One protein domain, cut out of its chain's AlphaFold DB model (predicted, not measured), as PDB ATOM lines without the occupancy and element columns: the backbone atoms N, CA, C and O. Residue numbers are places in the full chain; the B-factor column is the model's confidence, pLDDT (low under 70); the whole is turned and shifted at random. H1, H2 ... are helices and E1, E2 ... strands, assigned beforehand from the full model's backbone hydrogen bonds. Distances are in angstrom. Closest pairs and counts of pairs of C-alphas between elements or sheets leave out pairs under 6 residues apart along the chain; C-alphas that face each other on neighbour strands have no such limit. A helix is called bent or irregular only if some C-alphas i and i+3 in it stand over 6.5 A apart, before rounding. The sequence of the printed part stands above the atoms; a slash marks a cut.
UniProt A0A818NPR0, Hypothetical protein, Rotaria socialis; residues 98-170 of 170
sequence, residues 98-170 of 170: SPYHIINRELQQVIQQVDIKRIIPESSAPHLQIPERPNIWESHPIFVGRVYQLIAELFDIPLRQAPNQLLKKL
ATOM      1  N   SER A  98     147.735  99.656 110.211       87.12
ATOM      2  CA  SER A  98     146.523  99.937 110.978       87.12
ATOM      3  C   SER A  98     146.552  99.242 112.343       87.12
ATOM      4  O   SER A  98     147.376  98.350 112.567       87.12
ATOM      5  N   PRO A  99     145.618  99.545 113.266       85.56
ATOM      6  CA  PRO A  99     145.519  98.821 114.534       85.56
ATOM      7  C   PRO A  99     145.322  97.306 114.376       85.56
ATOM      8  O   PRO A  99     145.608  96.556 115.307       85.56
ATOM      9  N   TYR A 100     144.879  96.832 113.206       82.50
ATOM     10  CA  TYR A 100     144.775  95.403 112.914       82.50
ATOM     11  C   TYR A 100     146.144  94.696 112.939       82.50
ATOM     12  O   TYR A 100     146.240  93.548 113.375       82.50
ATOM     13  N   HIS A 101     147.220  95.406 112.590       88.06
ATOM     14  CA  HIS A 101     148.585  94.883 112.651       88.06
ATOM     15  C   HIS A 101     149.045  94.639 114.092       88.06
ATOM     16  O   HIS A 101     149.836  93.736 114.339       88.06
ATOM     17  N   ILE A 102     148.522  95.373 115.080       87.25
ATOM     18  CA  ILE A 102     148.907  95.200 116.494       87.25
ATOM     19  C   ILE A 102     148.567  93.784 116.979       87.25
ATOM     20  O   ILE A 102     149.296  93.199 117.776       87.25
ATOM     21  N   ILE A 103     147.476  93.212 116.469       84.00
ATOM     22  CA  ILE A 103     146.908  91.950 116.962       84.00
ATOM     23  C   ILE A 103     147.156  90.770 116.025       84.00
ATOM     24  O   ILE A 103     146.857  89.632 116.383       84.00
ATOM     25  N   ASN A 104     147.699  91.027 114.836       85.06
ATOM     26  CA  ASN A 104     147.957  90.017 113.826       85.06
ATOM     27  C   ASN A 104     149.468  89.879 113.587       85.06
ATOM     28  O   ASN A 104     150.082  90.699 112.909       85.06
ATOM     29  N   ARG A 105     150.065  88.821 114.150       88.44
ATOM     30  CA  ARG A 105     151.508  88.544 114.036       88.44
ATOM     31  C   ARG A 105     151.962  88.275 112.604       88.44
ATOM     32  O   ARG A 105     153.079  88.645 112.267       88.44
ATOM     33  N   GLU A 106     151.120  87.672 111.774       87.12
ATOM     34  CA  GLU A 106     151.454  87.419 110.371       87.12
ATOM     35  C   GLU A 106     151.585  88.750 109.623       87.12
ATOM     36  O   GLU A 106     152.585  88.989 108.954       87.12
ATOM     37  N   LEU A 107     150.654  89.686 109.840       85.81
ATOM     38  CA  LEU A 107     150.755  91.032 109.264       85.81
ATOM     39  C   LEU A 107     151.943  91.833 109.813       85.81
ATOM     40  O   LEU A 107     152.529  92.631 109.087       85.81
ATOM     41  N   GLN A 108     152.348  91.608 111.067       92.00
ATOM     42  CA  GLN A 108     153.584  92.198 111.599       92.00
ATOM     43  C   GLN A 108     154.825  91.703 110.849       92.00
ATOM     44  O   GLN A 108     155.713  92.494 110.545       92.00
ATOM     45  N   GLN A 109     154.883  90.411 110.520       91.12
ATOM     46  CA  GLN A 109     155.988  89.848 109.739       91.12
ATOM     47  C   GLN A 109     156.009  90.396 108.309       91.12
ATOM     48  O   GLN A 109     157.082  90.598 107.745       91.12
ATOM     49  N   VAL A 110     154.837  90.646 107.721       89.50
ATOM     50  CA  VAL A 110     154.708  91.278 106.401       89.50
ATOM     51  C   VAL A 110     155.239  92.711 106.440       89.50
ATOM     52  O   VAL A 110     156.143  93.053 105.684       89.50
ATOM     53  N   ILE A 111     154.723  93.543 107.350       90.75
ATOM     54  CA  ILE A 111     155.066  94.971 107.390       90.75
ATOM     55  C   ILE A 111     156.542  95.203 107.757       90.75
ATOM     56  O   ILE A 111     157.127  96.183 107.312       90.75
ATOM     57  N   GLN A 112     157.174  94.285 108.498       93.75
ATOM     58  CA  GLN A 112     158.616  94.315 108.787       93.75
ATOM     59  C   GLN A 112     159.506  94.189 107.544       93.75
ATOM     60  O   GLN A 112     160.664  94.596 107.581       93.75
ATOM     61  N   GLN A 113     158.989  93.628 106.450       92.50
ATOM     62  CA  GLN A 113     159.726  93.485 105.191       92.50
ATOM     63  C   GLN A 113     159.635  94.741 104.314       92.50
ATOM     64  O   GLN A 113     160.350  94.863 103.319       92.50
ATOM     65  N   VAL A 114     158.762  95.687 104.664       90.62
ATOM     66  CA  VAL A 114     158.577  96.930 103.918       90.62
ATOM     67  C   VAL A 114     159.612  97.967 104.333       90.62
ATOM     68  O   VAL A 114     159.894  98.144 105.515       90.62
ATOM     69  N   ASP A 115     160.156  98.708 103.360       91.38
ATOM     70  CA  ASP A 115     160.937  99.917 103.652       91.38
ATOM     71  C   ASP A 115     160.077 100.860 104.496       91.38
ATOM     72  O   ASP A 115     159.034 101.327 104.035       91.38
ATOM     73  N   ILE A 116     160.529 101.169 105.712       93.06
ATOM     74  CA  ILE A 116     159.801 102.015 106.660       93.06
ATOM     75  C   ILE A 116     159.326 103.336 106.037       93.06
ATOM     76  O   ILE A 116     158.260 103.826 106.386       93.06
ATOM     77  N   LYS A 117     160.038 103.880 105.042       91.75
ATOM     78  CA  LYS A 117     159.657 105.114 104.322       91.75
ATOM     79  C   LYS A 117     158.415 104.971 103.436       91.75
ATOM     80  O   LYS A 117     157.951 105.959 102.868       91.75
ATOM     81  N   ARG A 118     157.927 103.745 103.253       89.69
ATOM     82  CA  ARG A 118     156.764 103.380 102.436       89.69
ATOM     83  C   ARG A 118     155.577 102.941 103.289       89.69
ATOM     84  O   ARG A 118     154.568 102.525 102.734       89.69
ATOM     85  N   ILE A 119     155.673 103.035 104.615       90.94
ATOM     86  CA  ILE A 119     154.579 102.698 105.526       90.94
ATOM     87  C   ILE A 119     153.766 103.956 105.836       90.94
ATOM     88  O   ILE A 119     154.317 104.997 106.194       90.94
ATOM     89  N   ILE A 120     152.443 103.850 105.740       90.50
ATOM     90  CA  ILE A 120     151.500 104.906 106.105       90.50
ATOM     91  C   ILE A 120     150.730 104.455 107.350       90.50
ATOM     92  O   ILE A 120     149.868 103.580 107.254       90.50
ATOM     93  N   PRO A 121     151.010 105.034 108.529       90.81
ATOM     94  CA  PRO A 121     150.263 104.714 109.735       90.81
ATOM     95  C   PRO A 121     148.855 105.316 109.678       90.81
ATOM     96  O   PRO A 121     148.683 106.508 109.417       90.81
ATOM     97  N   GLU A 122     147.845 104.518 110.007       87.81
ATOM     98  CA  GLU A 122     146.454 104.954 110.101       87.81
ATOM     99  C   GLU A 122     145.766 104.463 111.381       87.81
ATOM    100  O   GLU A 122     146.255 103.595 112.093       87.81
ATOM    101  N   SER A 123     144.616 105.053 111.716       84.81
ATOM    102  CA  SER A 123     143.812 104.633 112.880       84.81
ATOM    103  C   SER A 123     142.668 103.688 112.516       84.81
ATOM    104  O   SER A 123     142.053 103.098 113.404       84.81
ATOM    105  N   SER A 124     142.316 103.639 111.228       80.75
ATOM    106  CA  SER A 124     141.095 103.025 110.696       80.75
ATOM    107  C   SER A 124     139.788 103.480 111.381       80.75
ATOM    108  O   SER A 124     138.728 102.898 111.150       80.75
ATOM    109  N   ALA A 125     139.828 104.544 112.198       82.00
ATOM    110  CA  ALA A 125     138.678 105.059 112.936       82.00
ATOM    111  C   ALA A 125     137.509 105.394 111.988       82.00
ATOM    112  O   ALA A 125     137.740 105.939 110.910       82.00
ATOM    113  N   PRO A 126     136.250 105.087 112.357       73.56
ATOM    114  CA  PRO A 126     135.781 104.615 113.652       73.56
ATOM    115  C   PRO A 126     135.762 103.079 113.705       73.56
ATOM    116  O   PRO A 126     135.265 102.485 114.658       73.56
ATOM    117  N   HIS A 127     136.246 102.437 112.643       63.91
ATOM    118  CA  HIS A 127     136.151 101.015 112.406       63.91
ATOM    119  C   HIS A 127     137.342 100.318 113.074       63.91
ATOM    120  O   HIS A 127     138.397 100.918 113.256       63.91
ATOM    121  N   LEU A 128     137.146  99.046 113.425       63.34
ATOM    122  CA  LEU A 128     138.019  98.203 114.253       63.34
ATOM    123  C   LEU A 128     137.924  98.475 115.761       63.34
ATOM    124  O   LEU A 128     138.118  99.579 116.255       63.34
ATOM    125  N   GLN A 129     137.641  97.406 116.503       58.19
ATOM    126  CA  GLN A 129     137.780  97.384 117.954       58.19
ATOM    127  C   GLN A 129     139.254  97.198 118.288       58.19
ATOM    128  O   GLN A 129     139.904  96.321 117.718       58.19
ATOM    129  N   ILE A 130     139.769  97.978 119.236       58.44
ATOM    130  CA  ILE A 130     141.065  97.680 119.843       58.44
ATOM    131  C   ILE A 130     140.819  96.612 120.913       58.44
ATOM    132  O   ILE A 130     140.168  96.908 121.919       58.44
ATOM    133  N   PRO A 131     141.310  95.375 120.735       53.41
ATOM    134  CA  PRO A 131     140.918  94.254 121.591       53.41
ATOM    135  C   PRO A 131     141.394  94.382 123.042       53.41
ATOM    136  O   PRO A 131     140.815  93.755 123.924       53.41
ATOM    137  N   GLU A 132     142.385  95.231 123.326       56.22
ATOM    138  CA  GLU A 132     142.869  95.492 124.692       56.22
ATOM    139  C   GLU A 132     141.828  96.178 125.591       56.22
ATOM    140  O   GLU A 132     141.999  96.240 126.809       56.22
ATOM    141  N   ARG A 133     140.745  96.716 125.017       54.88
ATOM    142  CA  ARG A 133     139.650  97.327 125.773       54.88
ATOM    143  C   ARG A 133     138.316  96.772 125.282       54.88
ATOM    144  O   ARG A 133     137.683  97.413 124.447       54.88
ATOM    145  N   PRO A 134     137.836  95.642 125.841       52.97
ATOM    146  CA  PRO A 134     136.597  94.981 125.410       52.97
ATOM    147  C   PRO A 134     135.331  95.857 125.502       52.97
ATOM    148  O   PRO A 134     134.284  95.465 125.000       52.97
ATOM    149  N   ASN A 135     135.429  97.053 126.097       51.62
ATOM    150  CA  ASN A 135     134.331  98.005 126.271       51.62
ATOM    151  C   ASN A 135     134.470  99.294 125.439       51.62
ATOM    152  O   ASN A 135     133.607 100.162 125.541       51.62
ATOM    153  N   ILE A 136     135.536  99.456 124.644       54.91
ATOM    154  CA  ILE A 136     135.660 100.585 123.711       54.91
ATOM    155  C   ILE A 136     135.319 100.074 122.313       54.91
ATOM    156  O   ILE A 136     136.134  99.463 121.628       54.91
ATOM    157  N   TRP A 137     134.072 100.320 121.918       54.06
ATOM    158  CA  TRP A 137     133.493  99.867 120.651       54.06
ATOM    159  C   TRP A 137     133.899 100.729 119.448       54.06
ATOM    160  O   TRP A 137     133.533 100.403 118.322       54.06
ATOM    161  N   GLU A 138     134.663 101.799 119.676       66.12
ATOM    162  CA  GLU A 138     134.993 102.807 118.671       66.12
ATOM    163  C   GLU A 138     136.507 103.014 118.590       66.12
ATOM    164  O   GLU A 138     137.155 103.401 119.569       66.12
ATOM    165  N   SER A 139     137.085 102.783 117.408       71.50
ATOM    166  CA  SER A 139     138.424 103.296 117.120       71.50
ATOM    167  C   SER A 139     138.361 104.823 117.042       71.50
ATOM    168  O   SER A 139     137.424 105.401 116.494       71.50
ATOM    169  N   HIS A 140     139.365 105.495 117.593       82.25
ATOM    170  CA  HIS A 140     139.485 106.943 117.601       82.25
ATOM    171  C   HIS A 140     140.796 107.353 116.912       82.25
ATOM    172  O   HIS A 140     141.801 106.656 117.081       82.25
ATOM    173  N   PRO A 141     140.856 108.494 116.194       86.25
ATOM    174  CA  PRO A 141     142.074 108.942 115.509       86.25
ATOM    175  C   PRO A 141     143.331 108.992 116.390       86.25
ATOM    176  O   PRO A 141     144.435 108.751 115.909       86.25
ATOM    177  N   ILE A 142     143.167 109.230 117.698       86.50
ATOM    178  CA  ILE A 142     144.260 109.226 118.687       86.50
ATOM    179  C   ILE A 142     145.022 107.888 118.741       86.50
ATOM    180  O   ILE A 142     146.191 107.852 119.123       86.50
ATOM    181  N   PHE A 143     144.398 106.786 118.320       85.38
ATOM    182  CA  PHE A 143     145.022 105.468 118.306       85.38
ATOM    183  C   PHE A 143     146.066 105.283 117.209       85.38
ATOM    184  O   PHE A 143     146.815 104.311 117.273       85.38
ATOM    185  N   VAL A 144     146.230 106.241 116.289       90.06
ATOM    186  CA  VAL A 144     147.397 106.253 115.394       90.06
ATOM    187  C   VAL A 144     148.712 106.221 116.190       90.06
ATOM    188  O   VAL A 144     149.680 105.607 115.758       90.06
ATOM    189  N   GLY A 145     148.740 106.778 117.410       91.81
ATOM    190  CA  GLY A 145     149.904 106.693 118.298       91.81
ATOM    191  C   GLY A 145     150.302 105.254 118.657       91.81
ATOM    192  O   GLY A 145     151.488 104.971 118.803       91.81
ATOM    193  N   ARG A 146     149.339 104.326 118.737       91.00
ATOM    194  CA  ARG A 146     149.614 102.896 118.960       91.00
ATOM    195  C   ARG A 146     150.207 102.224 117.732       91.00
ATOM    196  O   ARG A 146     151.064 101.363 117.870       91.00
ATOM    197  N   VAL A 147     149.798 102.653 116.545       91.88
ATOM    198  CA  VAL A 147     150.397 102.189 115.291       91.88
ATOM    199  C   VAL A 147     151.838 102.684 115.168       91.88
ATOM    200  O   VAL A 147     152.722 101.894 114.856       91.88
ATOM    201  N   TYR A 148     152.119 103.947 115.508       95.38
ATOM    202  CA  TYR A 148     153.503 104.434 115.601       95.38
ATOM    203  C   TYR A 148     154.335 103.642 116.614       95.38
ATOM    204  O   TYR A 148     155.500 103.363 116.347       95.38
ATOM    205  N   GLN A 149     153.748 103.273 117.757       95.81
ATOM    206  CA  GLN A 149     154.406 102.418 118.744       95.81
ATOM    207  C   GLN A 149     154.748 101.044 118.159       95.81
ATOM    208  O   GLN A 149     155.899 100.631 118.254       95.81
ATOM    209  N   LEU A 150     153.794 100.387 117.495       94.81
ATOM    210  CA  LEU A 150     154.040  99.119 116.814       94.81
ATOM    211  C   LEU A 150     155.171  99.247 115.786       94.81
ATOM    212  O   LEU A 150     156.096  98.451 115.803       94.81
ATOM    213  N   ILE A 151     155.132 100.258 114.913       95.94
ATOM    214  CA  ILE A 151     156.183 100.473 113.906       95.94
ATOM    215  C   ILE A 151     157.546 100.675 114.586       95.94
ATOM    216  O   ILE A 151     158.535 100.093 114.158       95.94
ATOM    217  N   ALA A 152     157.611 101.456 115.664       96.94
ATOM    218  CA  ALA A 152     158.853 101.669 116.400       96.94
ATOM    219  C   ALA A 152     159.439 100.357 116.955       96.94
ATOM    220  O   ALA A 152     160.637 100.118 116.826       96.94
ATOM    221  N   GLU A 153     158.585  99.495 117.513       96.88
ATOM    222  CA  GLU A 153     158.961  98.174 118.028       96.88
ATOM    223  C   GLU A 153     159.399  97.218 116.907       96.88
ATOM    224  O   GLU A 153     160.407  96.530 117.043       96.88
ATOM    225  N   LEU A 154     158.675  97.188 115.784       96.19
ATOM    226  CA  LEU A 154     158.963  96.285 114.667       96.19
ATOM    227  C   LEU A 154     160.284  96.599 113.958       96.19
ATOM    228  O   LEU A 154     160.896  95.677 113.423       96.19
ATOM    229  N   PHE A 155     160.699  97.869 113.954       96.62
ATOM    230  CA  PHE A 155     161.898  98.360 113.268       96.62
ATOM    231  C   PHE A 155     163.058  98.711 114.215       96.62
ATOM    232  O   PHE A 155     164.058  99.255 113.755       96.62
ATOM    233  N   ASP A 156     162.931  98.418 115.514       96.62
ATOM    234  CA  ASP A 156     163.929  98.722 116.553       96.62
ATOM    235  C   ASP A 156     164.414 100.187 116.531       96.62
ATOM    236  O   ASP A 156     165.607 100.498 116.541       96.62
ATOM    237  N   ILE A 157     163.461 101.124 116.470       96.31
ATOM    238  CA  ILE A 157     163.739 102.565 116.508       96.31
ATOM    239  C   ILE A 157     163.070 103.229 117.716       96.31
ATOM    240  O   ILE A 157     161.983 102.830 118.137       96.31
ATOM    241  N   PRO A 158     163.641 104.316 118.268       97.12
ATOM    242  CA  PRO A 158     162.963 105.075 119.311       97.12
ATOM    243  C   PRO A 158     161.625 105.637 118.810       97.12
ATOM    244  O   PRO A 158     161.578 106.294 117.771       97.12
ATOM    245  N   LEU A 159     160.548 105.495 119.594       95.44
ATOM    246  CA  LEU A 159     159.205 105.989 119.236       95.44
ATOM    247  C   LEU A 159     159.197 107.461 118.782       95.44
ATOM    248  O   LEU A 159     158.515 107.826 117.829       95.44
ATOM    249  N   ARG A 160     159.999 108.317 119.429       94.94
ATOM    250  CA  ARG A 160     160.116 109.743 119.067       94.94
ATOM    251  C   ARG A 160     160.708 109.980 117.672       94.94
ATOM    252  O   ARG A 160     160.547 111.068 117.134       94.94
ATOM    253  N   GLN A 161     161.409 108.998 117.111       93.19
ATOM    254  CA  GLN A 161     162.023 109.066 115.786       93.19
ATOM    255  C   GLN A 161     161.143 108.453 114.692       93.19
ATOM    256  O   GLN A 161     161.322 108.813 113.530       93.19
ATOM    257  N   ALA A 162     160.174 107.595 115.039       90.88
ATOM    258  CA  ALA A 162     159.318 106.918 114.062       90.88
ATOM    259  C   ALA A 162     158.628 107.880 113.070       90.88
ATOM    260  O   ALA A 162     158.742 107.642 111.867       90.88
ATOM    261  N   PRO A 163     158.027 109.016 113.491       89.62
ATOM    262  CA  PRO A 163     157.434 109.966 112.545       89.62
ATOM    263  C   PRO A 163     158.421 110.514 111.505       89.62
ATOM    264  O   PRO A 163     158.059 110.688 110.345       89.62
ATOM    265  N   ASN A 164     159.679 110.743 111.890       88.94
ATOM    266  CA  ASN A 164     160.693 111.290 110.987       88.94
ATOM    267  C   ASN A 164     161.200 110.258 109.972       88.94
ATOM    268  O   ASN A 164     161.665 110.643 108.905       88.94
ATOM    269  N   GLN A 165     161.118 108.964 110.296       88.38
ATOM    270  CA  GLN A 165     161.521 107.881 109.392       88.38
ATOM    271  C   GLN A 165     160.432 107.547 108.362       88.38
ATOM    272  O   GLN A 165     160.751 107.157 107.243       88.38
ATOM    273  N   LEU A 166     159.158 107.737 108.721       84.00
ATOM    274  CA  LEU A 166     157.999 107.465 107.858       84.00
ATOM    275  C   LEU A 166     157.769 108.567 106.807       84.00
ATOM    276  O   LEU A 166     157.262 108.309 105.719       84.00
ATOM    277  N   LEU A 167     158.154 109.811 107.107       65.25
ATOM    278  CA  LEU A 167     157.930 110.954 106.223       65.25
ATOM    279  C   LEU A 167     158.985 111.039 105.111       65.25
ATOM    280  O   LEU A 167     159.982 111.755 105.223       65.25
ATOM    281  N   LYS A 168     158.715 110.404 103.969       58.41
ATOM    282  CA  LYS A 168     159.235 110.901 102.688       58.41
ATOM    283  C   LYS A 168     158.243 111.949 102.181       58.41
ATOM    284  O   LYS A 168     157.050 111.671 102.134       58.41
ATOM    285  N   LYS A 169     158.702 113.166 101.859       51.78
ATOM    286  CA  LYS A 169     157.843 114.183 101.225       51.78
ATOM    287  C   LYS A 169     157.280 113.580  99.925       51.78
ATOM    288  O   LYS A 169     158.061 113.377  98.997       51.78
ATOM    289  N   LEU A 170     155.991 113.221  99.941       48.59
ATOM    290  CA  LEU A 170     155.180 112.869  98.771       48.59
ATOM    291  C   LEU A 170     155.063 114.072  97.831       48.59
ATOM    292  O   LEU A 170     154.944 115.206  98.359       48.59
TER     293      LEU A 170
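What this domain is: This is residues 98 to 170 of the 170 residues of the protein "Hypothetical protein" of Rotaria socialis (UniProt A0A818NPR0). The longest helix, H3, makes the middle of this small domain, with H1 packed on it, H2 turning a corner after H1, and H4 packed crosswise on the later part of H3. The short strand E1 runs beside H3, and the long link of residues 122 to 140 makes the end of the longest axis away from H4. The 73 printed residues hold four named helices and one named strand, in the order H1, H2, E1, H3, H4: mostly helix. The whole is compact, with a radius of gyration of the C-alphas of 12.3 A and spans of 35 by 25 by 21 A.

How they stand to each other: Start with H1, residues 99 to 103, and H2, residues 105 to 111: they only just touch, with 3 pairs of C-alphas within 8 A, and only at the corner by their tight link. E1, residues 119 to 121, pairs with no named strand. H1 touches H3, residues 141 to 154; the closest C-alphas, of Pro 99 and Val 147, are 6.0 A apart. The closest C-alphas of E1 and H3, those of Pro 121 and Val 147, are 6.1 A apart. H3 touches H4, residues 159 to 166, with residues 148 to 153 alone; their lines are about perpendicular at 89 degrees, and the closest C-alphas, of Ala 152 and Leu 159, are 5.2 A apart. H1 and H4 are apart. Each O i to N i+4 pair is within hydrogen-bond range in H2, against 8 of 10 in H3, 2 of 4 in H4 and 0 of 1 in H1, where 2 of 2 O i to N i+3 pairs are.

Where its parts are: Find C-alpha 99 at (145.519, 98.821, 114.534), where H1 begins. H2 is 9.9 A long and E1 6.4 A. H3 runs 21.1 A from C-alpha 141 at (142.074, 108.942, 115.509). H4 is irregular, with C-alphas 160 and 163 7.1 A apart, and ends at C-alpha 166, (157.999, 107.465, 107.858).

The domain as a whole: The two C-alphas farthest apart, of Asn 135 and Lys 169, are 38.0 A apart. The printed part has no cut; its one long link is E1 to H3. Look for pLDDT under 70 at residues 127 to 138 and 167 to 170.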